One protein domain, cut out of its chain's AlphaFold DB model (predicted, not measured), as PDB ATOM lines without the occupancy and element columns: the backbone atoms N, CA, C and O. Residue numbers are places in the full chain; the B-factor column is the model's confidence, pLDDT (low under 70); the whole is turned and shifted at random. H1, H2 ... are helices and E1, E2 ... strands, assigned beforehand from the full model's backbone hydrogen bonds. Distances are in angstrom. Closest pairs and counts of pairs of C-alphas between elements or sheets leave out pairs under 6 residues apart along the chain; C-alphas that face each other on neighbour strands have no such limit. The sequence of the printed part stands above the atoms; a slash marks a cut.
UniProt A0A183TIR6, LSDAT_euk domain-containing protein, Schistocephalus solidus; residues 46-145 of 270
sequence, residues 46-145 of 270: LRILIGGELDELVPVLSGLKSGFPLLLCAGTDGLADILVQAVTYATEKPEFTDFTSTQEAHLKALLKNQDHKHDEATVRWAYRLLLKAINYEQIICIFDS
ATOM      1  N   LEU A  46      92.738 111.659  89.363       90.62
ATOM      2  CA  LEU A  46      92.397 112.510  90.496       90.62
ATOM      3  C   LEU A  46      93.399 113.660  90.545       90.62
ATOM      4  O   LEU A  46      94.583 113.475  90.253       90.62
ATOM      5  N   ARG A  47      92.927 114.852  90.908       94.50
ATOM      6  CA  ARG A  47      93.776 116.028  91.084       94.50
ATOM      7  C   ARG A  47      93.895 116.370  92.553       94.50
ATOM      8  O   ARG A  47      92.913 116.352  93.282       94.50
ATOM      9  N   ILE A  48      95.110 116.702  92.957       95.06
ATOM     10  CA  ILE A  48      95.437 117.120  94.313       95.06
ATOM     11  C   ILE A  48      95.903 118.567  94.216       95.06
ATOM     12  O   ILE A  48      96.780 118.865  93.401       95.06
ATOM     13  N   LEU A  49      95.303 119.447  95.013       95.81
ATOM     14  CA  LEU A  49      95.727 120.834  95.151       95.81
ATOM     15  C   LEU A  49      96.353 121.026  96.533       95.81
ATOM     16  O   LEU A  49      95.693 120.818  97.552       95.81
ATOM     17  N   ILE A  50      97.627 121.410  96.538       93.88
ATOM     18  CA  ILE A  50      98.422 121.705  97.730       93.88
ATOM     19  C   ILE A  50      98.856 123.159  97.599       93.88
ATOM     20  O   ILE A  50      99.614 123.489  96.688       93.88
ATOM     21  N   GLY A  51      98.364 124.017  98.485       91.38
ATOM     22  CA  GLY A  51      98.550 125.454  98.397       91.38
ATOM     23  C   GLY A  51      97.947 126.012  97.111       91.38
ATOM     24  O   GLY A  51      96.764 125.827  96.818       91.38
ATOM     25  N   GLY A  52      98.789 126.669  96.324       89.62
ATOM     26  CA  GLY A  52      98.463 127.077  94.966       89.62
ATOM     27  C   GLY A  52      98.235 128.570  94.801       89.62
ATOM     28  O   GLY A  52      97.962 129.294  95.758       89.62
ATOM     29  N   GLU A  53      98.349 129.018  93.557       90.12
ATOM     30  CA  GLU A  53      98.205 130.415  93.148       90.12
ATOM     31  C   GLU A  53      96.892 130.633  92.379       90.12
ATOM     32  O   GLU A  53      96.214 129.693  91.961       90.12
ATOM     33  N   LEU A  54      96.495 131.894  92.165       88.38
ATOM     34  CA  LEU A  54      95.238 132.205  91.466       88.38
ATOM     35  C   LEU A  54      95.183 131.689  90.022       88.38
ATOM     36  O   LEU A  54      94.087 131.473  89.496       88.38
ATOM     37  N   ASP A  55      96.323 131.524  89.353       86.44
ATOM     38  CA  ASP A  55      96.379 131.021  87.980       86.44
ATOM     39  C   ASP A  55      96.007 129.529  87.880       86.44
ATOM     40  O   ASP A  55      95.544 129.078  86.826       86.44
ATOM     41  N   GLU A  56      96.081 128.792  88.990       90.50
ATOM     42  CA  GLU A  56      95.683 127.390  89.092       90.50
ATOM     43  C   GLU A  56      94.158 127.186  89.138       90.50
ATOM     44  O   GLU A  56      93.679 126.083  88.857       90.50
ATOM     45  N   LEU A  57      93.361 128.244  89.361       92.31
ATOM     46  CA  LEU A  57      91.890 128.170  89.305       92.31
ATOM     47  C   LEU A  57      91.378 127.662  87.953       92.31
ATOM     48  O   LEU A  57      90.388 126.928  87.896       92.31
ATOM     49  N   VAL A  58      92.024 128.062  86.853       92.06
ATOM     50  CA  VAL A  58      91.621 127.641  85.505       92.06
ATOM     51  C   VAL A  58      91.871 126.144  85.304       92.06
ATOM     52  O   VAL A  58      90.911 125.449  84.966       92.06
ATOM     53  N   PRO A  59      93.090 125.615  85.541       92.75
ATOM     54  CA  PRO A  59      93.332 124.181  85.579       92.75
ATOM     55  C   PRO A  59      92.327 123.452  86.458       92.75
ATOM     56  O   PRO A  59      91.650 122.566  85.943       92.75
ATOM     57  N   VAL A  60      92.172 123.843  87.727       94.94
ATOM     58  CA  VAL A  60      91.247 123.208  88.680       94.94
ATOM     59  C   VAL A  60      89.843 123.093  88.088       94.94
ATOM     60  O   VAL A  60      89.303 121.989  87.998       94.94
ATOM     61  N   LEU A  61      89.288 124.200  87.588       94.81
ATOM     62  CA  LEU A  61      87.949 124.215  87.004       94.81
ATOM     63  C   LEU A  61      87.835 123.335  85.750       94.81
ATOM     64  O   LEU A  61      86.797 122.710  85.548       94.81
ATOM     65  N   SER A  62      88.866 123.275  84.904       94.19
ATOM     66  CA  SER A  62      88.873 122.370  83.747       94.19
ATOM     67  C   SER A  62      88.815 120.904  84.179       94.19
ATOM     68  O   SER A  62      88.038 120.138  83.626       94.19
ATOM     69  N   GLY A  63      89.556 120.521  85.224       93.94
ATOM     70  CA  GLY A  63      89.509 119.154  85.761       93.94
ATOM     71  C   GLY A  63      88.135 118.788  86.310       93.94
ATOM     72  O   GLY A  63      87.602 117.738  85.965       93.94
ATOM     73  N   LEU A  64      87.534 119.689  87.092       94.56
ATOM     74  CA  LEU A  64      86.183 119.502  87.631       94.56
ATOM     75  C   LEU A  64      85.140 119.333  86.515       94.56
ATOM     76  O   LEU A  64      84.276 118.465  86.602       94.56
ATOM     77  N   LYS A  65      85.247 120.112  85.430       93.56
ATOM     78  CA  LYS A  65      84.363 119.990  84.259       93.56
ATOM     79  C   LYS A  65      84.492 118.649  83.542       93.56
ATOM     80  O   LYS A  65      83.475 118.126  83.096       93.56
ATOM     81  N   SER A  66      85.700 118.095  83.456       91.25
ATOM     82  CA  SER A  66      85.933 116.752  82.903       91.25
ATOM     83  C   SER A  66      85.604 115.633  83.904       91.25
ATOM     84  O   SER A  66      85.828 114.461  83.619       91.25
ATOM     85  N   GLY A  67      85.044 115.970  85.073       89.56
ATOM     86  CA  GLY A  67      84.618 115.009  86.090       89.56
ATOM     87  C   GLY A  67      85.762 114.438  86.926       89.56
ATOM     88  O   GLY A  67      85.572 113.428  87.605       89.56
ATOM     89  N   PHE A  68      86.946 115.054  86.888       91.50
ATOM     90  CA  PHE A  68      88.078 114.613  87.695       91.50
ATOM     91  C   PHE A  68      87.878 115.037  89.151       91.50
ATOM     92  O   PHE A  68      87.651 116.224  89.409       91.50
ATOM     93  N   PRO A  69      87.993 114.109  90.114       92.12
ATOM     94  CA  PRO A  69      87.858 114.431  91.526       92.12
ATOM     95  C   PRO A  69      88.980 115.362  91.952       92.12
ATOM     96  O   PRO A  69      90.123 115.217  91.500       92.12
ATOM     97  N   LEU A  70      88.652 116.292  92.839       95.62
ATOM     98  CA  LEU A  70      89.603 117.233  93.404       95.62
ATOM     99  C   LEU A  70      89.767 116.958  94.896       95.62
ATOM    100  O   LEU A  70      88.802 117.051  95.651       95.62
ATOM    101  N   LEU A  71      90.994 116.664  95.311       95.50
ATOM    102  CA  LEU A  71      91.397 116.615  96.707       95.50
ATOM    103  C   LEU A  71      92.091 117.931  97.075       95.50
ATOM    104  O   LEU A  71      93.153 118.248  96.541       95.50
ATOM    105  N   LEU A  72      91.468 118.699  97.962       96.50
ATOM    106  CA  LEU A  72      92.003 119.932  98.531       96.50
ATOM    107  C   LEU A  72      92.752 119.611  99.823       96.50
ATOM    108  O   LEU A  72      92.157 119.036 100.731       96.50
ATOM    109  N   CYS A  73      94.022 119.995  99.925       94.81
ATOM    110  CA  CYS A  73      94.777 119.872 101.170       94.81
ATOM    111  C   CYS A  73      94.604 121.142 102.015       94.81
ATOM    112  O   CYS A  73      95.166 122.184 101.681       94.81
ATOM    113  N   ALA A  74      93.829 121.056 103.092       94.25
ATOM    114  CA  ALA A  74      93.619 122.160 104.021       94.25
ATOM    115  C   ALA A  74      94.867 122.427 104.883       94.25
ATOM    116  O   ALA A  74      95.638 121.510 105.186       94.25
ATOM    117  N   GLY A  75      95.049 123.689 105.276       90.12
ATOM    118  CA  GLY A  75      96.182 124.151 106.080       90.12
ATOM    119  C   GLY A  75      97.471 124.311 105.275       90.12
ATOM    120  O   GLY A  75      98.562 124.288 105.838       90.12
ATOM    121  N   THR A  76      97.362 124.427 103.948       89.81
ATOM    122  CA  THR A  76      98.516 124.582 103.044       89.81
ATOM    123  C   THR A  76      98.675 126.007 102.510       89.81
ATOM    124  O   THR A  76      99.530 126.251 101.655       89.81
ATOM    125  N   ASP A  77      97.884 126.944 103.042       87.56
ATOM    126  CA  ASP A  77      97.727 128.322 102.595       87.56
ATOM    127  C   ASP A  77      97.278 128.405 101.118       87.56
ATOM    128  O   ASP A  77      96.812 127.440 100.508       87.56
ATOM    129  N   GLY A  78      97.371 129.591 100.514       91.94
ATOM    130  CA  GLY A  78      97.172 129.741  99.073       91.94
ATOM    131  C   GLY A  78      95.726 129.540  98.599       91.94
ATOM    132  O   GLY A  78      94.758 129.813  99.312       91.94
ATOM    133  N   LEU A  79      95.584 129.088  97.354       94.50
ATOM    134  CA  LEU A  79      94.297 128.840  96.708       94.50
ATOM    135  C   LEU A  79      93.515 127.680  97.348       94.50
ATOM    136  O   LEU A  79      92.284 127.756  97.417       94.50
ATOM    137  N   ALA A  80      94.196 126.623  97.800       95.69
ATOM    138  CA  ALA A  80      93.574 125.452  98.417       95.69
ATOM    139  C   ALA A  80      92.675 125.847  99.592       95.69
ATOM    140  O   ALA A  80      91.491 125.509  99.585       95.69
ATOM    141  N   ASP A  81      93.183 126.644 100.532       95.38
ATOM    142  CA  ASP A  81      92.417 127.060 101.711       95.38
ATOM    143  C   ASP A  81      91.269 128.017 101.371       95.38
ATOM    144  O   ASP A  81      90.203 127.969 101.987       95.38
ATOM    145  N   ILE A  82      91.425 128.838 100.327       96.25
ATOM    146  CA  ILE A  82      90.329 129.677  99.826       96.25
ATOM    147  C   ILE A  82      89.197 128.803  99.265       96.25
ATOM    148  O   ILE A  82      88.022 129.083  99.513       96.25
ATOM    149  N   LEU A  83      89.532 127.740  98.524       96.38
ATOM    150  CA  LEU A  83      88.549 126.782  98.017       96.38
ATOM    151  C   LEU A  83      87.904 125.980  99.149       96.38
ATOM    152  O   LEU A  83      86.686 125.820  99.130       96.38
ATOM    153  N   VAL A  84      88.672 125.541 100.150       96.06
ATOM    154  CA  VAL A  84      88.139 124.885 101.357       96.06
ATOM    155  C   VAL A  84      87.117 125.796 102.034       96.06
ATOM    156  O   VAL A  84      85.978 125.389 102.244       96.06
ATOM    157  N   GLN A  85      87.471 127.058 102.289       95.75
ATOM    158  CA  GLN A  85      86.575 128.024 102.922       95.75
ATOM    159  C   GLN A  85      85.289 128.252 102.115       95.75
ATOM    160  O   GLN A  85      84.202 128.366 102.688       95.75
ATOM    161  N   ALA A  86      85.404 128.320 100.787       95.44
ATOM    162  CA  ALA A  86      84.269 128.485  99.890       95.44
ATOM    163  C   ALA A  86      83.342 127.260  99.872       95.44
ATOM    164  O   ALA A  86      82.124 127.430  99.901       95.44
ATOM    165  N   VAL A  87      83.899 126.044  99.871       94.50
ATOM    166  CA  VAL A  87      83.127 124.795  99.983       94.50
ATOM    167  C   VAL A  87      82.410 124.735 101.332       94.50
ATOM    168  O   VAL A  87      81.218 124.441 101.373       94.50
ATOM    169  N   THR A  88      83.076 125.100 102.429       93.56
ATOM    170  CA  THR A  88      82.446 125.158 103.757       93.56
ATOM    171  C   THR A  88      81.229 126.085 103.756       93.56
ATOM    172  O   THR A  88      80.141 125.671 104.144       93.56
ATOM    173  N   TYR A  89      81.354 127.300 103.213       93.56
ATOM    174  CA  TYR A  89      80.217 128.222 103.092       93.56
ATOM    175  C   TYR A  89      79.086 127.707 102.199       93.56
ATOM    176  O   TYR A  89      77.926 128.052 102.434       93.56
ATOM    177  N   ALA A  90      79.407 126.929 101.166       90.25
ATOM    178  CA  ALA A  90      78.401 126.338 100.295       90.25
ATOM    179  C   ALA A  90      77.617 125.237 101.016       90.25
ATOM    180  O   ALA A  90      76.389 125.264 101.032       90.25
ATOM    181  N   THR A  91      78.326 124.348 101.712       87.50
ATOM    182  CA  THR A  91      77.734 123.217 102.446       87.50
ATOM    183  C   THR A  91      76.904 123.627 103.669       87.50
ATOM    184  O   THR A  91      76.023 122.877 104.085       87.50
ATOM    185  N   GLU A  92      77.102 124.834 104.214       87.31
ATOM    186  CA  GLU A  92      76.236 125.409 105.259       87.31
ATOM    187  C   GLU A  92      74.771 125.579 104.805       87.31
ATOM    188  O   GLU A  92      73.872 125.691 105.645       87.31
ATOM    189  N   LYS A  93      74.505 125.616 103.490       81.94
ATOM    190  CA  LYS A  93      73.166 125.813 102.922       81.94
ATOM    191  C   LYS A  93      72.778 124.639 102.010       81.94
ATOM    192  O   LYS A  93      73.425 124.445 100.990       81.94
ATOM    193  N   PRO A  94      71.659 123.934 102.277       70.69
ATOM    194  CA  PRO A  94      71.222 122.796 101.457       70.69
ATOM    195  C   PRO A  94      70.932 123.143  99.987       70.69
ATOM    196  O   PRO A  94      70.982 122.276  99.125       70.69
ATOM    197  N   GLU A  95      70.608 124.408  99.705       78.31
ATOM    198  CA  GLU A  95      70.324 124.929  98.364       78.31
ATOM    199  C   GLU A  95      71.218 126.144  98.092       78.31
ATOM    200  O   GLU A  95      70.767 127.293  98.011       78.31
ATOM    201  N   PHE A  96      72.527 125.902  98.025       84.69
ATOM    202  CA  PHE A  96      73.487 126.943  97.696       84.69
ATOM    203  C   PHE A  96      73.211 127.514  96.296       84.69
ATOM    204  O   PHE A  96      73.242 126.811  95.289       84.69
ATOM    205  N   THR A  97      72.931 128.814  96.244       82.75
ATOM    206  CA  THR A  97      72.716 129.568  94.999       82.75
ATOM    207  C   THR A  97      73.785 130.632  94.807       82.75
ATOM    208  O   THR A  97      74.295 130.802  93.701       82.75
ATOM    209  N   ASP A  98      74.137 131.331  95.885       89.25
ATOM    210  CA  ASP A  98      75.222 132.305  95.921       89.25
ATOM    211  C   ASP A  98      75.704 132.527  97.367       89.25
ATOM    212  O   ASP A  98      75.019 132.202  98.351       89.25
ATOM    213  N   PHE A  99      76.884 133.129  97.491       92.06
ATOM    214  CA  PHE A  99      77.427 133.591  98.757       92.06
ATOM    215  C   PHE A  99      76.667 134.820  99.264       92.06
ATOM    216  O   PHE A  99      76.184 135.662  98.508       92.06
ATOM    217  N   THR A 100      76.571 134.951 100.586       91.44
ATOM    218  CA  THR A 100      76.092 136.203 101.193       91.44
ATOM    219  C   THR A 100      77.077 137.338 100.921       91.44
ATOM    220  O   THR A 100      78.267 137.097 100.732       91.44
ATOM    221  N   SER A 101      76.629 138.595 100.986       92.88
ATOM    222  CA  SER A 101      77.516 139.746 100.759       92.88
ATOM    223  C   SER A 101      78.723 139.780 101.709       92.88
ATOM    224  O   SER A 101      79.784 140.274 101.336       92.88
ATOM    225  N   THR A 102      78.590 139.235 102.923       93.94
ATOM    226  CA  THR A 102      79.695 139.105 103.883       93.94
ATOM    227  C   THR A 102      80.681 138.009 103.477       93.94
ATOM    228  O   THR A 102      81.885 138.259 103.473       93.94
ATOM    229  N   GLN A 103      80.193 136.829 103.079       94.38
ATOM    230  CA  GLN A 103      81.026 135.734 102.563       94.38
ATOM    231  C   GLN A 103      81.739 136.136 101.263       94.38
ATOM    232  O   GLN A 103      82.934 135.903 101.120       94.38
ATOM    233  N   GLU A 104      81.041 136.804 100.343       94.50
ATOM    234  CA  GLU A 104      81.615 137.332  99.105       94.50
ATOM    235  C   GLU A 104      82.736 138.340  99.390       94.50
ATOM    236  O   GLU A 104      83.821 138.242  98.811       94.50
ATOM    237  N   ALA A 105      82.498 139.304 100.287       94.44
ATOM    238  CA  ALA A 105      83.510 140.286 100.669       94.44
ATOM    239  C   ALA A 105      84.736 139.614 101.304       94.44
ATOM    240  O   ALA A 105      85.868 139.987 100.990       94.44
ATOM    241  N   HIS A 106      84.515 138.595 102.138       96.06
ATOM    242  CA  HIS A 106      85.582 137.819 102.757       96.06
ATOM    243  C   HIS A 106      86.402 137.038 101.718       96.06
ATOM    244  O   HIS A 106      87.619 137.202 101.655       96.06
ATOM    245  N   LEU A 107      85.754 136.273 100.834       95.06
ATOM    246  CA  LEU A 107      86.430 135.509  99.779       95.06
ATOM    247  C   LEU A 107      87.215 136.421  98.829       95.06
ATOM    248  O   LEU A 107      88.354 136.121  98.479       95.06
ATOM    249  N   LYS A 108      86.657 137.574  98.443       93.94
ATOM    250  CA  LYS A 108      87.376 138.563  97.625       93.94
ATOM    251  C   LYS A 108      88.590 139.146  98.342       93.94
ATOM    252  O   LYS A 108      89.599 139.397  97.687       93.94
ATOM    253  N   ALA A 109      88.510 139.361  99.655       93.88
ATOM    254  CA  ALA A 109      89.656 139.799 100.442       93.88
ATOM    255  C   ALA A 109      90.756 138.728 100.464       93.88
ATOM    256  O   ALA A 109      91.911 139.057 100.213       93.88
ATOM    257  N   LEU A 110      90.399 137.453 100.659       94.12
ATOM    258  CA  LEU A 110      91.354 136.341 100.603       94.12
ATOM    259  C   LEU A 110      92.027 136.229  99.227       94.12
ATOM    260  O   LEU A 110      93.249 136.161  99.150       94.12
ATOM    261  N   LEU A 111      91.249 136.301  98.141       92.38
ATOM    262  CA  LEU A 111      91.771 136.283  96.768       92.38
ATOM    263  C   LEU A 111      92.702 137.473  96.490       92.38
ATOM    264  O   LEU A 111      93.722 137.320  95.825       92.38
ATOM    265  N   LYS A 112      92.378 138.663  97.009       91.19
ATOM    266  CA  LYS A 112      93.234 139.850  96.878       91.19
ATOM    267  C   LYS A 112      94.541 139.715  97.663       91.19
ATOM    268  O   LYS A 112      95.559 140.246  97.238       91.19
ATOM    269  N   ASN A 113      94.518 139.014  98.794       89.50
ATOM    270  CA  ASN A 113      95.693 138.830  99.643       89.50
ATOM    271  C   ASN A 113      96.704 137.818  99.076       89.50
ATOM    272  O   ASN A 113      97.834 137.796  99.556       89.50
ATOM    273  N   GLN A 114      96.336 137.034  98.054       84.94
ATOM    274  CA  GLN A 114      97.255 136.121  97.359       84.94
ATOM    275  C   GLN A 114      98.401 136.873  96.656       84.94
ATOM    276  O   GLN A 114      99.553 136.466  96.746       84.94
ATOM    277  N   ASP A 115      98.107 138.013  96.020       78.12
ATOM    278  CA  ASP A 115      99.119 138.947  95.515       78.12
ATOM    279  C   ASP A 115      98.568 140.379  95.554       78.12
ATOM    280  O   ASP A 115      97.545 140.709  94.951       78.12
ATOM    281  N   HIS A 116      99.308 141.269  96.217       69.81
ATOM    282  CA  HIS A 116      99.019 142.700  96.312       69.81
ATOM    283  C   HIS A 116      98.991 143.411  94.946       69.81
ATOM    284  O   HIS A 116      98.478 144.528  94.851       69.81
ATOM    285  N   LYS A 117      99.530 142.787  93.892       80.69
ATOM    286  CA  LYS A 117      99.485 143.281  92.509       80.69
ATOM    287  C   LYS A 117      98.181 142.962  91.785       80.69
ATOM    288  O   LYS A 117      97.973 143.490  90.692       80.69
ATOM    289  N   HIS A 118      97.313 142.118  92.342       78.94
ATOM    290  CA  HIS A 118      96.037 141.813  91.709       78.94
ATOM    291  C   HIS A 118      95.128 143.040  91.697       78.94
ATOM    292  O   HIS A 118      94.765 143.602  92.735       78.94
ATOM    293  N   ASP A 119      94.734 143.443  90.492       87.38
ATOM    294  CA  ASP A 119      93.725 144.470  90.314       87.38
ATOM    295  C   ASP A 119      92.323 143.930  90.644       87.38
ATOM    296  O   ASP A 119      92.070 142.725  90.759       87.38
ATOM    297  N   GLU A 120      91.369 144.843  90.805       89.06
ATOM    298  CA  GLU A 120      89.999 144.470  91.161       89.06
ATOM    299  C   GLU A 120      89.329 143.602  90.079       89.06
ATOM    300  O   GLU A 120      88.472 142.767  90.382       89.06
ATOM    301  N   ALA A 121      89.733 143.762  88.815       89.56
ATOM    302  CA  ALA A 121      89.234 142.965  87.701       89.56
ATOM    303  C   ALA A 121      89.666 141.495  87.817       89.56
ATOM    304  O   ALA A 121      88.831 140.603  87.649       89.56
ATOM    305  N   THR A 122      90.928 141.247  88.171       89.06
ATOM    306  CA  THR A 122      91.489 139.910  88.395       89.06
ATOM    307  C   THR A 122      90.807 139.230  89.573       89.06
ATOM    308  O   THR A 122      90.340 138.102  89.433       89.06
ATOM    309  N   VAL A 123      90.641 139.932  90.699       91.81
ATOM    310  CA  VAL A 123      89.933 139.390  91.874       91.81
ATOM    311  C   VAL A 123      88.480 139.051  91.532       91.81
ATOM    312  O   VAL A 123      87.978 137.986  91.893       91.81
ATOM    313  N   ARG A 124      87.790 139.920  90.784       93.00
ATOM    314  CA  ARG A 124      86.406 139.680  90.347       93.00
ATOM    315  C   ARG A 124      86.300 138.489  89.395       93.00
ATOM    316  O   ARG A 124      85.327 137.738  89.462       93.00
ATOM    317  N   TRP A 125      87.269 138.319  88.500       92.88
ATOM    318  CA  TRP A 125      87.349 137.166  87.611       92.88
ATOM    319  C   TRP A 125      87.621 135.872  88.388       92.88
ATOM    320  O   TRP A 125      86.880 134.906  88.207       92.88
ATOM    321  N   ALA A 126      88.591 135.880  89.304       92.94
ATOM    322  CA  ALA A 126      88.927 134.743  90.157       92.94
ATOM    323  C   ALA A 126      87.731 134.315  91.020       92.94
ATOM    324  O   ALA A 126      87.375 133.141  91.043       92.94
ATOM    325  N   TYR A 127      87.020 135.275  91.622       94.56
ATOM    326  CA  TYR A 127      85.786 135.013  92.369       94.56
ATOM    327  C   TYR A 127      84.723 134.304  91.514       94.56
ATOM    328  O   TYR A 127      84.110 133.332  91.949       94.56
ATOM    329  N   ARG A 128      84.532 134.736  90.259       94.38
ATOM    330  CA  ARG A 128      83.598 134.072  89.332       94.38
ATOM    331  C   ARG A 128      84.029 132.648  88.977       94.38
ATOM    332  O   ARG A 128      83.164 131.821  88.702       94.38
ATOM    333  N   LEU A 129      85.331 132.367  88.908       94.44
ATOM    334  CA  LEU A 129      85.829 131.008  88.680       94.44
ATOM    335  C   LEU A 129      85.630 130.126  89.906       94.44
ATOM    336  O   LEU A 129      85.169 128.999  89.757       94.44
ATOM    337  N   LEU A 130      85.907 130.662  91.092       95.00
ATOM    338  CA  LEU A 130      85.666 129.992  92.361       95.00
ATOM    339  C   LEU A 130      84.190 129.605  92.492       95.00
ATOM    340  O   LEU A 130      83.894 128.434  92.684       95.00
ATOM    341  N   LEU A 131      83.260 130.533  92.247       93.75
ATOM    342  CA  LEU A 131      81.823 130.235  92.285       93.75
ATOM    343  C   LEU A 131      81.424 129.119  91.303       93.75
ATOM    344  O   LEU A 131      80.606 128.264  91.620       93.75
ATOM    345  N   LYS A 132      82.049 129.070  90.119       94.69
ATOM    346  CA  LYS A 132      81.837 127.968  89.169       94.69
ATOM    347  C   LYS A 132      82.402 126.639  89.660       94.69
ATOM    348  O   LYS A 132      81.827 125.616  89.311       94.69
ATOM    349  N   ALA A 133      83.513 126.641  90.392       94.69
ATOM    350  CA  ALA A 133      84.116 125.428  90.938       94.69
ATOM    351  C   ALA A 133      83.237 124.813  92.038       94.69
ATOM    352  O   ALA A 133      83.066 123.600  92.065       94.69
ATOM    353  N   ILE A 134      82.609 125.647  92.872       93.75
ATOM    354  CA  ILE A 134      81.708 125.209  93.950       93.75
ATOM    355  C   ILE A 134      80.482 124.447  93.434       93.75
ATOM    356  O   ILE A 134      80.032 123.513  94.084       93.75
ATOM    357  N   ASN A 135      80.015 124.730  92.214       91.69
ATOM    358  CA  ASN A 135      78.951 123.942  91.570       91.69
ATOM    359  C   ASN A 135      79.324 122.461  91.323       91.69
ATOM    360  O   ASN A 135      78.491 121.694  90.842       91.69
ATOM    361  N   TYR A 136      80.572 122.069  91.595       92.31
ATOM    362  CA  TYR A 136      81.073 120.698  91.524       92.31
ATOM    363  C   TYR A 136      81.436 120.136  92.911       92.31
ATOM    364  O   TYR A 136      82.233 119.200  92.996       92.31
ATOM    365  N   GLU A 137      80.880 120.673  94.005       89.88
ATOM    366  CA  GLU A 137      81.169 120.248  95.388       89.88
ATOM    367  C   GLU A 137      81.097 118.727  95.616       89.88
ATOM    368  O   GLU A 137      81.856 118.167  96.408       89.88
ATOM    369  N   GLN A 138      80.245 118.023  94.871       87.94
ATOM    370  CA  GLN A 138      80.049 116.580  94.973       87.94
ATOM    371  C   GLN A 138      81.299 115.763  94.614       87.94
ATOM    372  O   GLN A 138      81.454 114.647  95.108       87.94
ATOM    373  N   ILE A 139      82.194 116.308  93.787       90.56
ATOM    374  CA  ILE A 139      83.469 115.674  93.408       90.56
ATOM    375  C   ILE A 139      84.682 116.352  94.062       90.56
ATOM    376  O   ILE A 139      85.821 115.991  93.761       90.56
ATOM    377  N   ILE A 140      84.449 117.311  94.964       93.81
ATOM    378  CA  ILE A 140      85.483 117.934  95.788       93.81
ATOM    379  C   ILE A 140      85.537 117.213  97.140       93.81
ATOM    380  O   ILE A 140      84.511 116.910  97.762       93.81
ATOM    381  N   CYS A 141      86.753 116.907  97.580       92.62
ATOM    382  CA  CYS A 141      87.062 116.339  98.886       92.62
ATOM    383  C   CYS A 141      88.134 117.174  99.570       92.62
ATOM    384  O   CYS A 141      88.997 117.749  98.909       92.62
ATOM    385  N   ILE A 142      88.068 117.231 100.894       94.62
ATOM    386  CA  ILE A 142      88.987 118.005 101.719       94.62
ATOM    387  C   ILE A 142      89.789 117.007 102.551       94.62
ATOM    388  O   ILE A 142      89.211 116.133 103.197       94.62
ATOM    389  N   PHE A 143      91.109 117.121 102.488       94.44
ATOM    390  CA  PHE A 143      92.041 116.444 103.374       94.44
ATOM    391  C   PHE A 143      92.610 117.473 104.340       94.44
ATOM    392  O   PHE A 143      93.243 118.437 103.913       94.44
ATOM    393  N   ASP A 144      92.376 117.259 105.627       90.00
ATOM    394  CA  ASP A 144      92.976 118.057 106.684       90.00
ATOM    395  C   ASP A 144      94.296 117.411 107.111       90.00
ATOM    396  O   ASP A 144      94.319 116.273 107.580       90.00
ATOM    397  N   SER A 145      95.396 118.140 106.924       80.88
ATOM    398  CA  SER A 145      96.735 117.657 107.265       80.88
ATOM    399  C   SER A 145      96.968 117.509 108.772       80.88
ATOM    400  O   SER A 145      97.901 116.810 109.167       80.88
TER     401      SER A 145
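Overview. This is residues 46 to 145 of the 270 residues of the protein "LSDAT_euk domain-containing protein" of Schistocephalus solidus (UniProt A0A183TIR6). A small sheet of three parallel strands makes a wall with one face bare; over its other face H2 packs across the strands, and H3 folds back beside H2, farther from the sheet. H4 crosses this helical hairpin, reaching from H3 to H2, and runs beside H1, which packs on the sheet with residues 56 to 64. The printed part has 100 residues, with three named strands and four named helices in the order E1, H1, E2, H2, H3, H4, E3; the sheet's order is E1, E2, E3, and the class is mixed, helices and strands. The whole is compact, with a radius of gyration of the C-alphas of 12.5 A, and rounded, spanning 32 by 27 by 26 A.

Arrangement. E1, residues 47 to 50, is an edge strand parallel to E2, residues 70 to 74, at 17 degrees; N 71 and O 47 are 2.8 A apart, within hydrogen-bond range. E2 is parallel to E3, residues 140 to 144, the other edge strand, at 27 degrees; N 72 and O 141 are 2.8 A apart, within hydrogen-bond range. H1, residues 54 to 65, and H2, residues 78 to 91, are on one face of the sheet, giving two layers, helices on one face of a sheet. E1, H1, E2 form a strand-helix-strand unit, two parallel neighbour strands with a helix between, with a right-handed crossover; E2, the helices from H2 to H4, residues 120 to 134, and E3 form another. H2 runs across the strands, at 72 degrees to E2 on the local plane, with a height over the sheet of 9.5 A. H2 and H3, residues 101 to 114, form a helical hairpin and touch, closest at the C-alphas of Gly 78 and Gln 114, 6.6 A. H4 touches H1 at a shallow tilt of 28 degrees, the same way, closest at the C-alphas of Leu 61 and Ala 133, 5.6 A. In H3 and H4 every O i to N i+4 pair is within hydrogen-bond range; in H1 6 of 8 are, in H2 9 of 10.

Along the chain. E1 begins at C-alpha 47 (93.776, 116.028, 91.084) and is 9.9 A long. H1 measures 17.9 A, E2 12.4 A, H2 20.8 A, H3 20.4 A and H4 21.2 A. E3, 13.2 A, ends at C-alpha 144 (92.976, 118.057, 106.684).

Size, cuts and confidence. The C-alphas farthest apart, those of Pro 94 and Lys 117, are 36.0 A apart. The printed part has no cut and no long link. Residue 116 is under 70 in pLDDT.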